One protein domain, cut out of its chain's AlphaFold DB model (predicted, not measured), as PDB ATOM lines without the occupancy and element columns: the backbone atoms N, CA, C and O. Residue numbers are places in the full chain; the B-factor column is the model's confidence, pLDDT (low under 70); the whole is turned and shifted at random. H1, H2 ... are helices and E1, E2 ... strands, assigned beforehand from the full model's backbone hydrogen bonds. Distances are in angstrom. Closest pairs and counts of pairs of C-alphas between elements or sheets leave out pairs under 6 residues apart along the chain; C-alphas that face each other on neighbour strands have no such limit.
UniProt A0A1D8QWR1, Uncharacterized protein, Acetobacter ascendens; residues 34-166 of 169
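Overview. This is residues 34 to 166 of the 169 residues of an uncharacterized protein of Acetobacter ascendens (UniProt A0A1D8QWR1). A small, slightly warped sheet of three strands lies between helices H3 and H7, while H1, H4, H5 and H6 gather mainly past the last residues of the strands. H2 sits out at the first end of H3, and H7 reaches no other helix. The 133 printed residues hold seven named helices and three named strands in the order E1 H1 H2 H3 E2 H4 H5 H6 H7 E3, and the class is mostly helix. The sheet runs E2 E1 E3, parallel throughout. The whole is compact, with a radius of gyration of the C-alphas of 15.1 A, and only just flat, spanning 38 by 38 by 21 A.

Arrangement. Begin at E1, residues 39 to 43, the inner strand. Beside it, E2, residues 80 to 82, has N 41 and O 80 within hydrogen-bond range at 2.8 A; E3, residues 161 to 165, has N 40 and O 161 at 2.8 A. E1, H1 to H3 and E2 form a strand-helix-strand unit, two parallel neighbour strands with helices between. H1, residues 45 to 50, only grazes the sheet, as do H3, residues 62 to 74, and H4, residues 84 to 92. H1 touches H4 at a steep tilt of 62 degrees, opposite ways, closest at the C-alphas of Ile 45 and Ala 86, 4.0 A. Residues 64 to 68 of H3 touch H1, about perpendicular at 86 degrees, closest at the C-alphas of Val 50 and Lys 64, 6.7 A. H2, residues 55 to 59, and H3 only just touch, only at the corner, with 3 pairs of C-alphas within 8 A; the closest are those of Leu 58 and Ala 65, 5.0 A. H5, residues 100 to 117, and H6, residues 127 to 139, form a helical hairpin at 41 degrees, closest at the C-alphas of Glu 104 and Leu 131, 6.1 A. Between them residues 122 to 123 pair, parallel, with residues 80 to 81 of E2. H7, residues 146 to 156, touches no helix. In the seven helices every O i to N i+4 pair is within hydrogen-bond range.

Along the chain. Find C-alpha 39 at (-51.441, -19.518, -45.463), where E1 begins. H3 runs 18.5 A, H5 25.7 A, H6 19.0 A and H7 15.2 A. E3 ends at C-alpha 165, at (-40.952, -14.266, -44.543).

Size, cuts and confidence. The C-alphas of Ser 34 and Gly 97 are the two farthest apart, 44.3 A. The printed part has no cut, and no link is long. Look for low confidence, pLDDT under 70, at residues 93 to 97 and 139 to 160.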
ATOM      1  N   SER A  34     -49.551 -29.308 -49.774       85.38
ATOM      2  CA  SER A  34     -48.973 -28.167 -49.050       85.38
ATOM      3  C   SER A  34     -49.412 -26.833 -49.653       85.38
ATOM      4  O   SER A  34     -49.759 -25.906 -48.928       85.38
ATOM      5  N   ASP A  35     -49.429 -26.741 -50.979       85.19
ATOM      6  CA  ASP A  35     -49.849 -25.552 -51.710       85.19
ATOM      7  C   ASP A  35     -51.336 -25.249 -51.528       85.19
ATOM      8  O   ASP A  35     -51.730 -24.093 -51.646       85.19
ATOM      9  N   SER A  36     -52.163 -26.257 -51.238       85.88
ATOM     10  CA  SER A  36     -53.603 -26.088 -51.022       85.88
ATOM     11  C   SER A  36     -53.950 -25.471 -49.664       85.88
ATOM     12  O   SER A  36     -55.070 -24.994 -49.493       85.88
ATOM     13  N   ILE A  37     -53.008 -25.454 -48.713       88.06
ATOM     14  CA  ILE A  37     -53.235 -24.961 -47.352       88.06
ATOM     15  C   ILE A  37     -53.291 -23.425 -47.368       88.06
ATOM     16  O   ILE A  37     -52.285 -22.779 -47.678       88.06
ATOM     17  N   PRO A  38     -54.426 -22.811 -46.983       90.12
ATOM     18  CA  PRO A  38     -54.510 -21.366 -46.824       90.12
ATOM     19  C   PRO A  38     -53.466 -20.870 -45.819       90.12
ATOM     20  O   PRO A  38     -53.452 -21.291 -44.659       90.12
ATOM     21  N   THR A  39     -52.577 -19.983 -46.267       89.88
ATOM     22  CA  THR A  39     -51.441 -19.518 -45.463       89.88
ATOM     23  C   THR A  39     -51.385 -17.994 -45.424       89.88
ATOM     24  O   THR A  39     -51.474 -17.328 -46.458       89.88
ATOM     25  N   LEU A  40     -51.213 -17.435 -44.225       91.94
ATOM     26  CA  LEU A  40     -50.883 -16.033 -44.000       91.94
ATOM     27  C   LEU A  40     -49.364 -15.860 -43.901       91.94
ATOM     28  O   LEU A  40     -48.724 -16.375 -42.984       91.94
ATOM     29  N   TYR A  41     -48.809 -15.076 -44.818       92.88
ATOM     30  CA  TYR A  41     -47.403 -14.700 -44.850       92.88
ATOM     31  C   TYR A  41     -47.205 -13.309 -44.246       92.88
ATOM     32  O   TYR A  41     -47.667 -12.310 -44.797       92.88
ATOM     33  N   MET A  42     -46.499 -13.222 -43.125       92.00
ATOM     34  CA  MET A  42     -46.134 -11.950 -42.499       92.00
ATOM     35  C   MET A  42     -44.795 -11.473 -43.056       92.00
ATOM     36  O   MET A  42     -43.796 -12.189 -42.958       92.00
ATOM     37  N   LEU A  43     -44.778 -10.283 -43.661       92.44
ATOM     38  CA  LEU A  43     -43.596  -9.742 -44.328       92.44
ATOM     39  C   LEU A  43     -42.844  -8.778 -43.409       92.44
ATOM     40  O   LEU A  43     -43.435  -7.821 -42.903       92.44
ATOM     41  N   ASP A  44     -41.537  -8.992 -43.241       89.25
ATOM     42  CA  ASP A  44     -40.661  -7.977 -42.644       89.25
ATOM     43  C   ASP A  44     -40.493  -6.752 -43.571       89.25
ATOM     44  O   ASP A  44     -40.903  -6.762 -44.741       89.25
ATOM     45  N   ILE A  45     -39.890  -5.666 -43.064       88.25
ATOM     46  CA  ILE A  45     -39.757  -4.432 -43.852       88.25
ATOM     47  C   ILE A  45     -38.901  -4.629 -45.108       88.25
ATOM     48  O   ILE A  45     -39.155  -4.000 -46.138       88.25
ATOM     49  N   CYS A  46     -37.883  -5.488 -45.051       89.75
ATOM     50  CA  CYS A  46     -36.986  -5.749 -46.171       89.75
ATOM     51  C   CYS A  46     -37.727  -6.463 -47.301       89.75
ATOM     52  O   CYS A  46     -37.621  -6.059 -48.462       89.75
ATOM     53  N   VAL A  47     -38.530  -7.469 -46.963       91.50
ATOM     54  CA  VAL A  47     -39.344  -8.238 -47.902       91.50
ATOM     55  C   VAL A  47     -40.471  -7.374 -48.468       91.50
ATOM     56  O   VAL A  47     -40.669  -7.341 -49.682       91.50
ATOM     57  N   ALA A  48     -41.154  -6.584 -47.636       92.31
ATOM     58  CA  ALA A  48     -42.135  -5.616 -48.128       92.31
ATOM     59  C   ALA A  48     -41.493  -4.619 -49.112       92.31
ATOM     60  O   ALA A  48     -42.075  -4.290 -50.148       92.31
ATOM     61  N   ASN A  49     -40.253  -4.190 -48.852       92.38
ATOM     62  CA  ASN A  49     -39.521  -3.283 -49.730       92.38
ATOM     63  C   ASN A  49     -39.165  -3.891 -51.092       92.38
ATOM     64  O   ASN A  49     -39.150  -3.145 -52.076       92.38
ATOM     65  N   VAL A  50     -38.905  -5.202 -51.193       93.56
ATOM     66  CA  VAL A  50     -38.555  -5.798 -52.495       93.56
ATOM     67  C   VAL A  50     -39.712  -5.786 -53.493       93.56
ATOM     68  O   VAL A  50     -39.461  -5.709 -54.693       93.56
ATOM     69  N   THR A  51     -40.966  -5.737 -53.025       93.06
ATOM     70  CA  THR A  51     -42.161  -5.629 -53.890       93.06
ATOM     71  C   THR A  51     -42.207  -4.333 -54.711       93.06
ATOM     72  O   THR A  51     -42.970  -4.219 -55.669       93.06
ATOM     73  N   LYS A  52     -41.374  -3.345 -54.357       93.56
ATOM     74  CA  LYS A  52     -41.309  -2.018 -54.988       93.56
ATOM     75  C   LYS A  52     -40.160  -1.863 -55.985       93.56
ATOM     76  O   LYS A  52     -40.037  -0.798 -56.590       93.56
ATOM     77  N   LEU A  53     -39.287  -2.862 -56.114       92.69
ATOM     78  CA  LEU A  53     -38.083  -2.759 -56.938       92.69
ATOM     79  C   LEU A  53     -38.414  -2.778 -58.432       92.69
ATOM     80  O   LEU A  53     -39.321  -3.476 -58.880       92.69
ATOM     81  N   SER A  54     -37.652  -2.008 -59.208       92.44
ATOM     82  CA  SER A  54     -37.696  -2.063 -60.669       92.44
ATOM     83  C   SER A  54     -36.954  -3.295 -61.189       92.44
ATOM     84  O   SER A  54     -36.079  -3.828 -60.508       92.44
ATOM     85  N   GLN A  55     -37.239  -3.703 -62.430       90.12
ATOM     86  CA  GLN A  55     -36.535  -4.825 -63.059       90.12
ATOM     87  C   GLN A  55     -35.014  -4.603 -63.083       90.12
ATOM     88  O   GLN A  55     -34.271  -5.476 -62.659       90.12
ATOM     89  N   ALA A  56     -34.558  -3.391 -63.420       92.69
ATOM     90  CA  ALA A  56     -33.134  -3.048 -63.393       92.69
ATOM     91  C   ALA A  56     -32.482  -3.243 -62.006       92.69
ATOM     92  O   ALA A  56     -31.326  -3.649 -61.912       92.69
ATOM     93  N   ALA A  57     -33.215  -2.978 -60.916       90.88
ATOM     94  CA  ALA A  57     -32.719  -3.205 -59.558       90.88
ATOM     95  C   ALA A  57     -32.685  -4.696 -59.177       90.88
ATOM     96  O   ALA A  57     -31.870  -5.090 -58.339       90.88
ATOM     97  N   LEU A  58     -33.552  -5.519 -59.776       91.75
ATOM     98  CA  LEU A  58     -33.550  -6.975 -59.608       91.75
ATOM     99  C   LEU A  58     -32.425  -7.626 -60.414       91.75
ATOM    100  O   LEU A  58     -31.720  -8.478 -59.878       91.75
ATOM    101  N   ASP A  59     -32.189  -7.165 -61.642       92.06
ATOM    102  CA  ASP A  59     -31.101  -7.650 -62.499       92.06
ATOM    103  C   ASP A  59     -29.728  -7.401 -61.850       92.06
ATOM    104  O   ASP A  59     -28.817  -8.221 -61.947       92.06
ATOM    105  N   ALA A  60     -29.598  -6.296 -61.109       92.94
ATOM    106  CA  ALA A  60     -28.395  -5.963 -60.350       92.94
ATOM    107  C   ALA A  60     -28.230  -6.766 -59.041       92.94
ATOM    108  O   ALA A  60     -27.172  -6.698 -58.412       92.94
ATOM    109  N   ASN A  61     -29.256  -7.492 -58.579       92.12
ATOM    110  CA  ASN A  61     -29.231  -8.190 -57.294       92.12
ATOM    111  C   ASN A  61     -29.958  -9.543 -57.351       92.12
ATOM    112  O   ASN A  61     -31.142  -9.655 -57.024       92.12
ATOM    113  N   ALA A  62     -29.194 -10.594 -57.660       91.31
ATOM    114  CA  ALA A  62     -29.694 -11.965 -57.771       91.31
ATOM    115  C   ALA A  62     -30.428 -12.463 -56.512       91.31
ATOM    116  O   ALA A  62     -31.420 -13.180 -56.620       91.31
ATOM    117  N   ARG A  63     -29.991 -12.050 -55.311       90.31
ATOM    118  CA  ARG A  63     -30.656 -12.427 -54.052       90.31
ATOM    119  C   ARG A  63     -32.071 -11.856 -53.981       90.31
ATOM    120  O   ARG A  63     -33.011 -12.568 -53.639       90.31
ATOM    121  N   LYS A  64     -32.233 -10.576 -54.320       91.12
ATOM    122  CA  LYS A  64     -33.543  -9.913 -54.330       91.12
ATOM    123  C   LYS A  64     -34.430 -10.425 -55.460       91.12
ATOM    124  O   LYS A  64     -35.627 -10.573 -55.245       91.12
ATOM    125  N   ALA A  65     -33.851 -10.758 -56.614       92.69
ATOM    126  CA  ALA A  65     -34.570 -11.428 -57.692       92.69
ATOM    127  C   ALA A  65     -35.128 -12.789 -57.241       92.69
ATOM    128  O   ALA A  65     -36.318 -13.038 -57.407       92.69
ATOM    129  N   ALA A  66     -34.316 -13.625 -56.583       92.38
ATOM    130  CA  ALA A  66     -34.765 -14.912 -56.047       92.38
ATOM    131  C   ALA A  66     -35.886 -14.755 -55.004       92.38
ATOM    132  O   ALA A  66     -36.853 -15.517 -55.006       92.38
ATOM    133  N   LEU A  67     -35.795 -13.735 -54.143       92.56
ATOM    134  CA  LEU A  67     -36.859 -13.419 -53.190       92.56
ATOM    135  C   LEU A  67     -38.150 -12.982 -53.899       92.56
ATOM    136  O   LEU A  67     -39.226 -13.440 -53.527       92.56
ATOM    137  N   VAL A  68     -38.060 -12.140 -54.931       94.88
ATOM    138  CA  VAL A  68     -39.223 -11.731 -55.736       94.88
ATOM    139  C   VAL A  68     -39.872 -12.929 -56.425       94.88
ATOM    140  O   VAL A  68     -41.094 -13.051 -56.375       94.88
ATOM    141  N   GLU A  69     -39.089 -13.840 -57.001       94.62
ATOM    142  CA  GLU A  69     -39.619 -15.071 -57.601       94.62
ATOM    143  C   GLU A  69     -40.317 -15.957 -56.569       94.62
ATOM    144  O   GLU A  69     -41.421 -16.447 -56.810       94.62
ATOM    145  N   ARG A  70     -39.738 -16.093 -55.371       93.00
ATOM    146  CA  ARG A  70     -40.399 -16.794 -54.267       93.00
ATOM    147  C   ARG A  70     -41.735 -16.139 -53.914       93.00
ATOM    148  O   ARG A  70     -42.728 -16.844 -53.787       93.00
ATOM    149  N   LEU A  71     -41.790 -14.813 -53.786       94.88
ATOM    150  CA  LEU A  71     -43.036 -14.101 -53.478       94.88
ATOM    151  C   LEU A  71     -44.090 -14.266 -54.581       94.88
ATOM    152  O   LEU A  71     -45.256 -14.476 -54.263       94.88
ATOM    153  N   ARG A  72     -43.686 -14.241 -55.858       95.19
ATOM    154  CA  ARG A  72     -44.576 -14.522 -56.998       95.19
ATOM    155  C   ARG A  72     -45.138 -15.937 -56.940       95.19
ATOM    156  O   ARG A  72     -46.319 -16.131 -57.190       95.19
ATOM    157  N   HIS A  73     -44.325 -16.921 -56.557       92.94
ATOM    158  CA  HIS A  73     -44.803 -18.290 -56.384       92.94
ATOM    159  C   HIS A  73     -45.827 -18.418 -55.243       92.94
ATOM    160  O   HIS A  73     -46.726 -19.253 -55.311       92.94
ATOM    161  N   LEU A  74     -45.712 -17.592 -54.201       93.56
ATOM    162  CA  LEU A  74     -46.641 -17.573 -53.068       93.56
ATOM    163  C   LEU A  74     -47.944 -16.799 -53.351       93.56
ATOM    164  O   LEU A  74     -48.884 -16.916 -52.560       93.56
ATOM    165  N   ASP A  75     -48.025 -16.054 -54.457       96.00
ATOM    166  CA  ASP A  75     -49.204 -15.289 -54.887       96.00
ATOM    167  C   ASP A  75     -50.325 -16.205 -55.409       96.00
ATOM    168  O   ASP A  75     -50.587 -16.305 -56.611       96.00
ATOM    169  N   LYS A  76     -50.968 -16.921 -54.482       93.81
ATOM    170  CA  LYS A  76     -52.064 -17.867 -54.737       93.81
ATOM    171  C   LYS A  76     -53.371 -17.357 -54.100       93.81
ATOM    172  O   LYS A  76     -53.304 -16.779 -53.016       93.81
ATOM    173  N   PRO A  77     -54.557 -17.606 -54.694       94.56
ATOM    174  CA  PRO A  77     -55.840 -17.072 -54.204       94.56
ATOM    175  C   PRO A  77     -56.188 -17.389 -52.740       94.56
ATOM    176  O   PRO A  77     -56.851 -16.606 -52.065       94.56
ATOM    177  N   GLN A  78     -55.754 -18.546 -52.240       90.81
ATOM    178  CA  GLN A  78     -55.967 -18.997 -50.864       90.81
ATOM    179  C   GLN A  78     -55.009 -18.356 -49.853       90.81
ATOM    180  O   GLN A  78     -55.259 -18.412 -48.649       90.81
ATOM    181  N   ASN A  79     -53.910 -17.767 -50.326       94.44
ATOM    182  CA  ASN A  79     -52.906 -17.158 -49.472       94.44
ATOM    183  C   ASN A  79     -53.266 -15.715 -49.139       94.44
ATOM    184  O   ASN A  79     -54.077 -15.050 -49.787       94.44
ATOM    185  N   SER A  80     -52.657 -15.222 -48.073       94.75
ATOM    186  CA  SER A  80     -52.772 -13.835 -47.646       94.75
ATOM    187  C   SER A  80     -51.411 -13.310 -47.234       94.75
ATOM    188  O   SER A  80     -50.572 -14.070 -46.759       94.75
ATOM    189  N   PHE A  81     -51.205 -12.008 -47.376       95.69
ATOM    190  CA  PHE A  81     -49.991 -11.333 -46.938       95.69
ATOM    191  C   PHE A  81     -50.326 -10.260 -45.911       95.69
ATOM    192  O   PHE A  81     -51.333  -9.564 -46.039       95.69
ATOM    193  N   SER A  82     -49.469 -10.134 -44.904       94.31
ATOM    194  CA  SER A  82     -49.590  -9.160 -43.826       94.31
ATOM    195  C   SER A  82     -48.425  -8.177 -43.861       94.31
ATOM    196  O   SER A  82     -47.259  -8.584 -43.874       94.31
ATOM    197  N   TYR A  83     -48.744  -6.880 -43.846       94.50
ATOM    198  CA  TYR A  83     -47.766  -5.790 -43.706       94.50
ATOM    199  C   TYR A  83     -47.428  -5.487 -42.234       94.50
ATOM    200  O   TYR A  83     -46.633  -4.597 -41.943       94.50
ATOM    201  N   LEU A  84     -48.017  -6.213 -41.281       90.31
ATOM    202  CA  LEU A  84     -47.997  -5.839 -39.868       90.31
ATOM    203  C   LEU A  84     -46.588  -5.777 -39.260       90.31
ATOM    204  O   LEU A  84     -46.300  -4.855 -38.503       90.31
ATOM    205  N   LEU A  85     -45.688  -6.705 -39.612       87.56
ATOM    206  CA  LEU A  85     -44.308  -6.677 -39.100       87.56
ATOM    207  C   LEU A  85     -43.525  -5.484 -39.660       87.56
ATOM    208  O   LEU A  85     -42.870  -4.767 -38.907       87.56
ATOM    209  N   ALA A  86     -43.647  -5.231 -40.965       90.50
ATOM    210  CA  ALA A  86     -43.069  -4.052 -41.601       90.50
ATOM    211  C   ALA A  86     -43.626  -2.741 -41.017       90.50
ATOM    212  O   ALA A  86     -42.880  -1.771 -40.870       90.50
ATOM    213  N   LEU A  87     -44.916  -2.709 -40.662       90.12
ATOM    214  CA  LEU A  87     -45.558  -1.571 -40.008       90.12
ATOM    215  C   LEU A  87     -44.993  -1.327 -38.609       90.12
ATOM    216  O   LEU A  87     -44.640  -0.190 -38.312       90.12
ATOM    217  N   ILE A  88     -44.877  -2.371 -37.782       86.00
ATOM    218  CA  ILE A  88     -44.300  -2.267 -36.435       86.00
ATOM    219  C   ILE A  88     -42.878  -1.721 -36.524       86.00
ATOM    220  O   ILE A  88     -42.565  -0.711 -35.906       86.00
ATOM    221  N   GLU A  89     -42.032  -2.307 -37.371       84.06
ATOM    222  CA  GLU A  89     -40.660  -1.827 -37.547       84.06
ATOM    223  C   GLU A  89     -40.611  -0.369 -38.033       84.06
ATOM    224  O   GLU A  89     -39.782   0.425 -37.582       84.06
ATOM    225  N   LYS A  90     -41.515   0.014 -38.941       86.12
ATOM    226  CA  LYS A  90     -41.562   1.372 -39.483       86.12
ATOM    227  C   LYS A  90     -42.060   2.402 -38.464       86.12
ATOM    228  O   LYS A  90     -41.515   3.503 -38.446       86.12
ATOM    229  N   ALA A  91     -43.077   2.071 -37.672       82.38
ATOM    230  CA  ALA A  91     -43.696   2.978 -36.707       82.38
ATOM    231  C   ALA A  91     -42.905   3.072 -35.393       82.38
ATOM    232  O   ALA A  91     -42.846   4.147 -34.804       82.38
ATOM    233  N   SER A  92     -42.259   1.984 -34.967       74.44
ATOM    234  CA  SER A  92     -41.448   1.927 -33.743       74.44
ATOM    235  C   SER A  92     -39.988   2.348 -33.955       74.44
ATOM    236  O   SER A  92     -39.255   2.572 -32.993       74.44
ATOM    237  N   GLY A  93     -39.532   2.446 -35.207       67.00
ATOM    238  CA  GLY A  93     -38.179   2.887 -35.525       67.00
ATOM    239  C   GLY A  93     -37.968   4.377 -35.210       67.00
ATOM    240  O   GLY A  93     -38.838   5.193 -35.514       67.00
ATOM    241  N   PRO A  94     -36.790   4.785 -34.700       53.75
ATOM    242  CA  PRO A  94     -36.459   6.178 -34.399       53.75
ATOM    243  C   PRO A  94     -36.164   6.979 -35.677       53.75
ATOM    244  O   PRO A  94     -35.154   7.678 -35.750       53.75
ATOM    245  N   LYS A  95     -37.003   6.872 -36.719       55.69
ATOM    246  CA  LYS A  95     -36.908   7.701 -37.929       55.69
ATOM    247  C   LYS A  95     -37.292   9.133 -37.565       55.69
ATOM    248  O   LYS A  95     -38.388   9.605 -37.844       55.69
ATOM    249  N   ALA A  96     -36.351   9.782 -36.892       49.31
ATOM    250  CA  ALA A  96     -36.355  11.159 -36.468       49.31
ATOM    251  C   ALA A  96     -36.612  12.035 -37.695       49.31
ATOM    252  O   ALA A  96     -35.712  12.255 -38.501       49.31
ATOM    253  N   GLY A  97     -37.857  12.474 -37.866       65.38
ATOM    254  CA  GLY A  97     -38.183  13.526 -38.822       65.38
ATOM    255  C   GLY A  97     -39.466  13.360 -39.624       65.38
ATOM    256  O   GLY A  97     -39.849  14.344 -40.240       65.38
ATOM    257  N   LEU A  98     -40.133  12.197 -39.628       77.25
ATOM    258  CA  LEU A  98     -41.404  12.076 -40.357       77.25
ATOM    259  C   LEU A  98     -42.580  12.593 -39.520       77.25
ATOM    260  O   LEU A  98     -42.782  12.138 -38.390       77.25
ATOM    261  N   THR A  99     -43.406  13.474 -40.088       85.62
ATOM    262  CA  THR A  99     -44.712  13.815 -39.494       85.62
ATOM    263  C   THR A  99     -45.653  12.607 -39.526       85.62
ATOM    264  O   THR A  99     -45.323  11.564 -40.105       85.62
ATOM    265  N   ASP A 100     -46.789  12.677 -38.827       84.88
ATOM    266  CA  ASP A 100     -47.790  11.594 -38.858       84.88
ATOM    267  C   ASP A 100     -48.254  11.366 -40.298       84.88
ATOM    268  O   ASP A 100     -48.220  10.246 -40.802       84.88
ATOM    269  N   GLU A 101     -48.544  12.450 -41.008       88.88
ATOM    270  CA  GLU A 101     -49.017  12.442 -42.388       88.88
ATOM    271  C   GLU A 101     -48.003  11.809 -43.346       88.88
ATOM    272  O   GLU A 101     -48.374  11.033 -44.228       88.88
ATOM    273  N   GLU A 102     -46.710  12.097 -43.176       90.50
ATOM    274  CA  GLU A 102     -45.663  11.519 -44.021       90.50
ATOM    275  C   GLU A 102     -45.499  10.014 -43.786       90.50
ATOM    276  O   GLU A 102     -45.278   9.253 -44.733       90.50
ATOM    277  N   LEU A 103     -45.626   9.562 -42.535       89.12
ATOM    278  CA  LEU A 103     -45.592   8.141 -42.201       89.12
ATOM    279  C   LEU A 103     -46.811   7.415 -42.775       89.12
ATOM    280  O   LEU A 103     -46.652   6.377 -43.419       89.12
ATOM    281  N   GLU A 104     -48.005   7.971 -42.592       92.38
ATOM    282  CA  GLU A 104     -49.246   7.430 -43.147       92.38
ATOM    283  C   GLU A 104     -49.172   7.329 -44.674       92.38
ATOM    284  O   GLU A 104     -49.441   6.267 -45.241       92.38
ATOM    285  N   ALA A 105     -48.692   8.378 -45.348       93.50
ATOM    286  CA  ALA A 105     -48.489   8.369 -46.793       93.50
ATOM    287  C   ALA A 105     -47.509   7.268 -47.235       93.50
ATOM    288  O   ALA A 105     -47.751   6.584 -48.232       93.50
ATOM    289  N   GLN A 106     -46.420   7.048 -46.489       92.44
ATOM    290  CA  GLN A 106     -45.478   5.962 -46.776       92.44
ATOM    291  C   GLN A 106     -46.078   4.572 -46.552       92.44
ATOM    292  O   GLN A 106     -45.753   3.648 -47.298       92.44
ATOM    293  N   ILE A 107     -46.914   4.392 -45.527       93.81
ATOM    294  CA  ILE A 107     -47.605   3.125 -45.259       93.81
ATOM    295  C   ILE A 107     -48.568   2.810 -46.408       93.81
ATOM    296  O   ILE A 107     -48.481   1.735 -47.001       93.81
ATOM    297  N   LEU A 108     -49.417   3.769 -46.789       95.94
ATOM    298  CA  LEU A 108     -50.368   3.597 -47.891       95.94
ATOM    299  C   LEU A 108     -49.660   3.363 -49.225       95.94
ATOM    300  O   LEU A 108     -50.101   2.531 -50.022       95.94
ATOM    301  N   HIS A 109     -48.549   4.059 -49.474       95.12
ATOM    302  CA  HIS A 109     -47.738   3.829 -50.664       95.12
ATOM    303  C   HIS A 109     -47.212   2.392 -50.717       95.12
ATOM    304  O   HIS A 109     -47.361   1.724 -51.742       95.12
ATOM    305  N   ASP A 110     -46.626   1.902 -49.624       94.50
ATOM    306  CA  ASP A 110     -46.070   0.551 -49.554       94.50
ATOM    307  C   ASP A 110     -47.146  -0.513 -49.763       94.50
ATOM    308  O   ASP A 110     -46.987  -1.410 -50.591       94.50
ATOM    309  N   VAL A 111     -48.278  -0.368 -49.083       96.00
ATOM    310  CA  VAL A 111     -49.387  -1.323 -49.155       96.00
ATOM    311  C   VAL A 111     -50.044  -1.289 -50.533       96.00
ATOM    312  O   VAL A 111     -50.360  -2.335 -51.094       96.00
ATOM    313  N   THR A 112     -50.160  -0.113 -51.154       96.50
ATOM    314  CA  THR A 112     -50.621   0.013 -52.546       96.50
ATOM    315  C   THR A 112     -49.690  -0.716 -53.512       96.50
ATOM    316  O   THR A 112     -50.153  -1.340 -54.467       96.50
ATOM    317  N   LYS A 113     -48.372  -0.652 -53.295       96.31
ATOM    318  CA  LYS A 113     -47.403  -1.387 -54.115       96.31
ATOM    319  C   LYS A 113     -47.518  -2.890 -53.897       96.31
ATOM    320  O   LYS A 113     -47.541  -3.618 -54.881       96.31
ATOM    321  N   MET A 114     -47.692  -3.338 -52.655       96.38
ATOM    322  CA  MET A 114     -47.943  -4.746 -52.350       96.38
ATOM    323  C   MET A 114     -49.225  -5.258 -53.013       96.38
ATOM    324  O   MET A 114     -49.180  -6.279 -53.685       96.38
ATOM    325  N   ARG A 115     -50.339  -4.521 -52.925       96.31
ATOM    326  CA  ARG A 115     -51.607  -4.873 -53.597       96.31
ATOM    327  C   ARG A 115     -51.495  -4.916 -55.124       96.31
ATOM    328  O   ARG A 115     -52.284  -5.587 -55.771       96.31
ATOM    329  N   LYS A 116     -50.549  -4.180 -55.716       96.44
ATOM    330  CA  LYS A 116     -50.248  -4.261 -57.156       96.44
ATOM    331  C   LYS A 116     -49.313  -5.419 -57.498       96.44
ATOM    332  O   LYS A 116     -49.335  -5.886 -58.629       96.44
ATOM    333  N   PHE A 117     -48.462  -5.816 -56.558       96.81
ATOM    334  CA  PHE A 117     -47.516  -6.910 -56.724       96.81
ATOM    335  C   PHE A 117     -48.209  -8.275 -56.604       96.81
ATOM    336  O   PHE A 117     -47.971  -9.139 -57.440       96.81
ATOM    337  N   PHE A 118     -49.061  -8.449 -55.591       96.81
ATOM    338  CA  PHE A 118     -49.852  -9.659 -55.367       96.81
ATOM    339  C   PHE A 118     -51.211  -9.509 -56.042       96.81
ATOM    340  O   PHE A 118     -52.045  -8.721 -55.598       96.81
ATOM    341  N   VAL A 119     -51.412 -10.220 -57.149       95.94
ATOM    342  CA  VAL A 119     -52.617 -10.101 -57.980       95.94
ATOM    343  C   VAL A 119     -53.680 -11.109 -57.548       95.94
ATOM    344  O   VAL A 119     -54.871 -10.861 -57.739       95.94
ATOM    345  N   HIS A 120     -53.270 -12.231 -56.955       96.50
ATOM    346  CA  HIS A 120     -54.181 -13.305 -56.562       96.50
ATOM    347  C   HIS A 120     -54.405 -13.368 -55.053       96.50
ATOM    348  O   HIS A 120     -55.537 -13.542 -54.604       96.50
ATOM    349  N   ALA A 121     -53.337 -13.255 -54.268       95.25
ATOM    350  CA  ALA A 121     -53.396 -13.272 -52.820       95.25
ATOM    351  C   ALA A 121     -53.888 -11.926 -52.282       95.25
ATOM    352  O   ALA A 121     -53.582 -10.856 -52.811       95.25
ATOM    353  N   LYS A 122     -54.619 -11.967 -51.168       94.12
ATOM    354  CA  LYS A 122     -55.110 -10.750 -50.514       94.12
ATOM    355  C   LYS A 122     -54.057 -10.152 -49.583       94.12
ATOM    356  O   LYS A 122     -53.404 -10.873 -48.829       94.12
ATOM    357  N   ILE A 123     -53.957  -8.824 -49.563       95.56
ATOM    358  CA  ILE A 123     -53.358  -8.127 -48.418       95.56
ATOM    359  C   ILE A 123     -54.408  -8.088 -47.314       95.56
ATOM    360  O   ILE A 123     -55.530  -7.641 -47.557       95.56
ATOM    361  N   LEU A 124     -54.073  -8.625 -46.143       92.50
ATOM    362  CA  LEU A 124     -55.046  -8.881 -45.086       92.50
ATOM    363  C   LEU A 124     -55.566  -7.587 -44.453       92.50
ATOM    364  O   LEU A 124     -56.738  -7.511 -44.090       92.50
ATOM    365  N   GLU A 125     -54.704  -6.582 -44.310       91.44
ATOM    366  CA  GLU A 125     -55.043  -5.349 -43.617       91.44
ATOM    367  C   GLU A 125     -55.756  -4.325 -44.514       91.44
ATOM    368  O   GLU A 125     -55.341  -4.028 -45.643       91.44
ATOM    369  N   ALA A 126     -56.818  -3.736 -43.958       92.12
ATOM    370  CA  ALA A 126     -57.460  -2.541 -44.492       92.12
ATOM    371  C   ALA A 126     -56.640  -1.284 -44.160       92.12
ATOM    372  O   ALA A 126     -55.906  -1.255 -43.167       92.12
ATOM    373  N   ASP A 127     -56.789  -0.233 -44.967       94.56
ATOM    374  CA  ASP A 127     -56.026   1.008 -44.797       94.56
ATOM    375  C   ASP A 127     -56.337   1.667 -43.449       94.56
ATOM    376  O   ASP A 127     -55.424   2.044 -42.720       94.56
ATOM    377  N   GLU A 128     -57.606   1.703 -43.047       91.88
ATOM    378  CA  GLU A 128     -58.052   2.289 -41.780       91.88
ATOM    379  C   GLU A 128     -57.410   1.600 -40.572       91.88
ATOM    380  O   GLU A 128     -57.016   2.264 -39.612       91.88
ATOM    381  N   PHE A 129     -57.265   0.271 -40.634       90.19
ATOM    382  CA  PHE A 129     -56.588  -0.495 -39.592       90.19
ATOM    383  C   PHE A 129     -55.104  -0.129 -39.517       90.19
ATOM    384  O   PHE A 129     -54.597   0.139 -38.431       90.19
ATOM    385  N   LEU A 130     -54.415  -0.080 -40.660       91.31
ATOM    386  CA  LEU A 130     -52.983   0.220 -40.717       91.31
ATOM    387  C   LEU A 130     -52.670   1.621 -40.189       91.31
ATOM    388  O   LEU A 130     -51.732   1.782 -39.411       91.31
ATOM    389  N   LEU A 131     -53.462   2.620 -40.584       91.56
ATOM    390  CA  LEU A 131     -53.290   4.000 -40.126       91.56
ATOM    391  C   LEU A 131     -53.610   4.136 -38.635       91.56
ATOM    392  O   LEU A 131     -52.833   4.729 -37.887       91.56
ATOM    393  N   GLY A 132     -54.719   3.542 -38.183       87.94
ATOM    394  CA  GLY A 132     -55.087   3.534 -36.768       87.94
ATOM    395  C   GLY A 132     -54.011   2.880 -35.901       87.94
ATOM    396  O   GLY A 132     -53.607   3.445 -34.888       87.94
ATOM    397  N   PHE A 133     -53.491   1.730 -36.332       85.56
ATOM    398  CA  PHE A 133     -52.453   1.006 -35.604       85.56
ATOM    399  C   PHE A 133     -51.108   1.747 -35.612       85.56
ATOM    400  O   PHE A 133     -50.440   1.805 -34.583       85.56
ATOM    401  N   ALA A 134     -50.733   2.389 -36.724       87.12
ATOM    402  CA  ALA A 134     -49.514   3.197 -36.803       87.12
ATOM    403  C   ALA A 134     -49.506   4.368 -35.809       87.12
ATOM    404  O   ALA A 134     -48.474   4.636 -35.195       87.12
ATOM    405  N   ARG A 135     -50.652   5.038 -35.618       84.50
ATOM    406  CA  ARG A 135     -50.800   6.118 -34.628       84.50
ATOM    407  C   ARG A 135     -50.580   5.605 -33.208       84.50
ATOM    408  O   ARG A 135     -49.824   6.212 -32.458       84.50
ATOM    409  N   VAL A 136     -51.182   4.463 -32.860       80.94
ATOM    410  CA  VAL A 136     -50.985   3.835 -31.539       80.94
ATOM    411  C   VAL A 136     -49.502   3.532 -31.308       80.94
ATOM    412  O   VAL A 136     -48.938   3.959 -30.306       80.94
ATOM    413  N   LEU A 137     -48.837   2.890 -32.274       78.50
ATOM    414  CA  LEU A 137     -47.424   2.505 -32.169       78.50
ATOM    415  C   LEU A 137     -46.438   3.678 -32.082       78.50
ATOM    416  O   LEU A 137     -45.313   3.494 -31.624       78.50
ATOM    417  N   ARG A 138     -46.811   4.868 -32.562       73.88
ATOM    418  CA  ARG A 138     -45.953   6.057 -32.475       73.88
ATOM    419  C   ARG A 138     -45.994   6.689 -31.083       73.88
ATOM    420  O   ARG A 138     -45.011   7.287 -30.649       73.88
ATOM    421  N   HIS A 139     -47.134   6.599 -30.407       66.62
ATOM    422  CA  HIS A 139     -47.345   7.225 -29.102       66.62
ATOM    423  C   HIS A 139     -47.095   6.269 -27.934       66.62
ATOM    424  O   HIS A 139     -46.861   6.728 -26.816       66.62
ATOM    425  N   GLU A 140     -47.097   4.961 -28.191       64.81
ATOM    426  CA  GLU A 140     -46.914   3.921 -27.187       64.81
ATOM    427  C   GLU A 140     -45.820   2.933 -27.617       64.81
ATOM    428  O   GLU A 140     -45.761   2.558 -28.790       64.81
ATOM    429  N   PRO A 141     -44.960   2.471 -26.690       63.12
ATOM    430  CA  PRO A 141     -44.050   1.366 -26.962       63.12
ATOM    431  C   PRO A 141     -44.809   0.171 -27.569       63.12
ATOM    432  O   PRO A 141     -45.885  -0.176 -27.069       63.12
ATOM    433  N   PRO A 142     -44.286  -0.482 -28.624       59.59
ATOM    434  CA  PRO A 142     -44.956  -1.608 -29.282       59.59
ATOM    435  C   PRO A 142     -45.284  -2.760 -28.317       59.59
ATOM    436  O   PRO A 142     -46.229  -3.513 -28.552       59.59
ATOM    437  N   GLU A 143     -44.556  -2.872 -27.205       59.97
ATOM    438  CA  GLU A 143     -44.801  -3.828 -26.127       59.97
ATOM    439  C   GLU A 143     -46.136  -3.587 -25.396       59.97
ATOM    440  O   GLU A 143     -46.717  -4.536 -24.867       59.97
ATOM    441  N   LEU A 144     -46.658  -2.352 -25.395       56.94
ATOM    442  CA  LEU A 144     -47.971  -2.005 -24.831       56.94
ATOM    443  C   LEU A 144     -49.122  -2.275 -25.810       56.94
ATOM    444  O   LEU A 144     -50.227  -2.599 -25.385       56.94
ATOM    445  N   ALA A 145     -48.853  -2.275 -27.119       62.03
ATOM    446  CA  ALA A 145     -49.819  -2.652 -28.159       62.03
ATOM    447  C   ALA A 145     -50.007  -4.182 -28.299       62.03
ATOM    448  O   ALA A 145     -50.693  -4.658 -29.212       62.03
ATOM    449  N   ARG A 146     -49.409  -4.969 -27.390       66.50
ATOM    450  CA  ARG A 146     -49.403  -6.439 -27.391       66.50
ATOM    451  C   ARG A 146     -50.798  -7.047 -27.499       66.50
ATOM    452  O   ARG A 146     -50.969  -8.010 -28.243       66.50
ATOM    453  N   ASP A 147     -51.788  -6.510 -26.796       66.25
ATOM    454  CA  ASP A 147     -53.135  -7.090 -26.794       66.25
ATOM    455  C   ASP A 147     -53.827  -6.948 -28.152       66.25
ATOM    456  O   ASP A 147     -54.413  -7.914 -28.644       66.25
ATOM    457  N   ALA A 148     -53.674  -5.799 -28.816       64.38
ATOM    458  CA  ALA A 148     -54.179  -5.586 -30.173       64.38
ATOM    459  C   ALA A 148     -53.478  -6.504 -31.191       64.38
ATOM    460  O   ALA A 148     -54.121  -7.065 -32.082       64.38
ATOM    461  N   TYR A 149     -52.168  -6.723 -31.026       68.38
ATOM    462  CA  TYR A 149     -51.404  -7.674 -31.836       68.38
ATOM    463  C   TYR A 149     -51.876  -9.122 -31.631       68.38
ATOM    464  O   TYR A 149     -52.123  -9.845 -32.598       68.38
ATOM    465  N   LEU A 150     -52.062  -9.547 -30.379       69.44
ATOM    466  CA  LEU A 150     -52.561 -10.882 -30.055       69.44
ATOM    467  C   LEU A 150     -54.004 -11.084 -30.526       69.44
ATOM    468  O   LEU A 150     -54.350 -12.181 -30.962       69.44
ATOM    469  N   GLU A 151     -54.849 -10.056 -30.473       68.19
ATOM    470  CA  GLU A 151     -56.208 -10.118 -31.008       68.19
ATOM    471  C   GLU A 151     -56.210 -10.286 -32.532       68.19
ATOM    472  O   GLU A 151     -56.935 -11.139 -33.051       68.19
ATOM    473  N   PHE A 152     -55.361  -9.545 -33.252       68.06
ATOM    474  CA  PHE A 152     -55.163  -9.739 -34.689       68.06
ATOM    475  C   PHE A 152     -54.711 -11.171 -35.004       68.06
ATOM    476  O   PHE A 152     -55.329 -11.839 -35.835       68.06
ATOM    477  N   LEU A 153     -53.689 -11.675 -34.300       69.50
ATOM    478  CA  LEU A 153     -53.198 -13.041 -34.493       69.50
ATOM    479  C   LEU A 153     -54.282 -14.080 -34.208       69.50
ATOM    480  O   LEU A 153     -54.439 -15.007 -34.992       69.50
ATOM    481  N   ARG A 154     -55.078 -13.910 -33.147       67.19
ATOM    482  CA  ARG A 154     -56.191 -14.818 -32.820       67.19
ATOM    483  C   ARG A 154     -57.275 -14.830 -33.892       67.19
ATOM    484  O   ARG A 154     -57.815 -15.889 -34.201       67.19
ATOM    485  N   ARG A 155     -57.604 -13.668 -34.463       65.19
ATOM    486  CA  ARG A 155     -58.581 -13.564 -35.560       65.19
ATOM    487  C   ARG A 155     -58.059 -14.189 -36.850       65.19
ATOM    488  O   ARG A 155     -58.848 -14.743 -37.606       65.19
ATOM    489  N   ALA A 156     -56.754 -14.118 -37.093       61.66
ATOM    490  CA  ALA A 156     -56.127 -14.783 -38.226       61.66
ATOM    491  C   ALA A 156     -55.980 -16.301 -37.999       61.66
ATOM    492  O   ALA A 156     -56.171 -17.076 -38.928       61.66
ATOM    493  N   SER A 157     -55.699 -16.760 -36.778       59.03
ATOM    494  CA  SER A 157     -55.255 -18.136 -36.511       59.03
ATOM    495  C   SER A 157     -56.316 -19.222 -36.614       59.03
ATOM    496  O   SER A 157     -55.984 -20.400 -36.547       59.03
ATOM    497  N   THR A 158     -57.590 -18.868 -36.729       57.16
ATOM    498  CA  THR A 158     -58.687 -19.844 -36.724       57.16
ATOM    499  C   THR A 158     -58.857 -20.596 -38.045       57.16
ATOM    500  O   THR A 158     -59.534 -21.622 -38.050       57.16
ATOM    501  N   THR A 159     -58.230 -20.144 -39.142       57.81
ATOM    502  CA  THR A 159     -58.490 -20.708 -40.486       57.81
ATOM    503  C   THR A 159     -57.258 -20.810 -41.398       57.81
ATOM    504  O   THR A 159     -57.375 -21.338 -42.503       57.81
ATOM    505  N   VAL A 160     -56.085 -20.309 -40.993       63.53
ATOM    506  CA  VAL A 160     -54.881 -20.277 -41.848       63.53
ATOM    507  C   VAL A 160     -53.616 -20.678 -41.090       63.53
ATOM    508  O   VAL A 160     -53.500 -20.446 -39.887       63.53
ATOM    509  N   ALA A 161     -52.647 -21.253 -41.803       74.25
ATOM    510  CA  ALA A 161     -51.285 -21.421 -41.297       74.25
ATOM    511  C   ALA A 161     -50.552 -20.066 -41.268       74.25
ATOM    512  O   ALA A 161     -50.811 -19.212 -42.115       74.25
ATOM    513  N   PHE A 162     -49.613 -19.870 -40.336       72.38
ATOM    514  CA  PHE A 162     -48.751 -18.680 -40.310       72.38
ATOM    515  C   PHE A 162     -47.358 -19.000 -40.823       72.38
ATOM    516  O   PHE A 162     -46.757 -20.004 -40.445       72.38
ATOM    517  N   CYS A 163     -46.816 -18.093 -41.624       77.00
ATOM    518  CA  CYS A 163     -45.433 -18.135 -42.056       77.00
ATOM    519  C   CYS A 163     -44.834 -16.728 -41.995       77.00
ATOM    520  O   CYS A 163     -45.431 -15.768 -42.475       77.00
ATOM    521  N   VAL A 164     -43.647 -16.595 -41.408       77.50
ATOM    522  CA  VAL A 164     -42.893 -15.337 -41.429       77.50
ATOM    523  C   VAL A 164     -41.901 -15.404 -42.581       77.50
ATOM    524  O   VAL A 164     -41.121 -16.352 -42.686       77.50
ATOM    525  N   VAL A 165     -41.918 -14.394 -43.449       76.56
ATOM    526  CA  VAL A 165     -40.952 -14.266 -44.543       76.56
ATOM    527  C   VAL A 165     -39.976 -13.155 -44.186       76.56
ATOM    528  O   VAL A 165     -40.379 -12.006 -44.003       76.56
ATOM    529  N   SER A 166     -38.691 -13.503 -44.112       72.19
ATOM    530  CA  SER A 166     -37.601 -12.561 -43.859       72.19
ATOM    531  C   SER A 166     -36.479 -12.716 -44.879       72.19
ATOM    532  O   SER A 166     -36.239 -13.809 -45.383       72.19
TER     533      SER A 166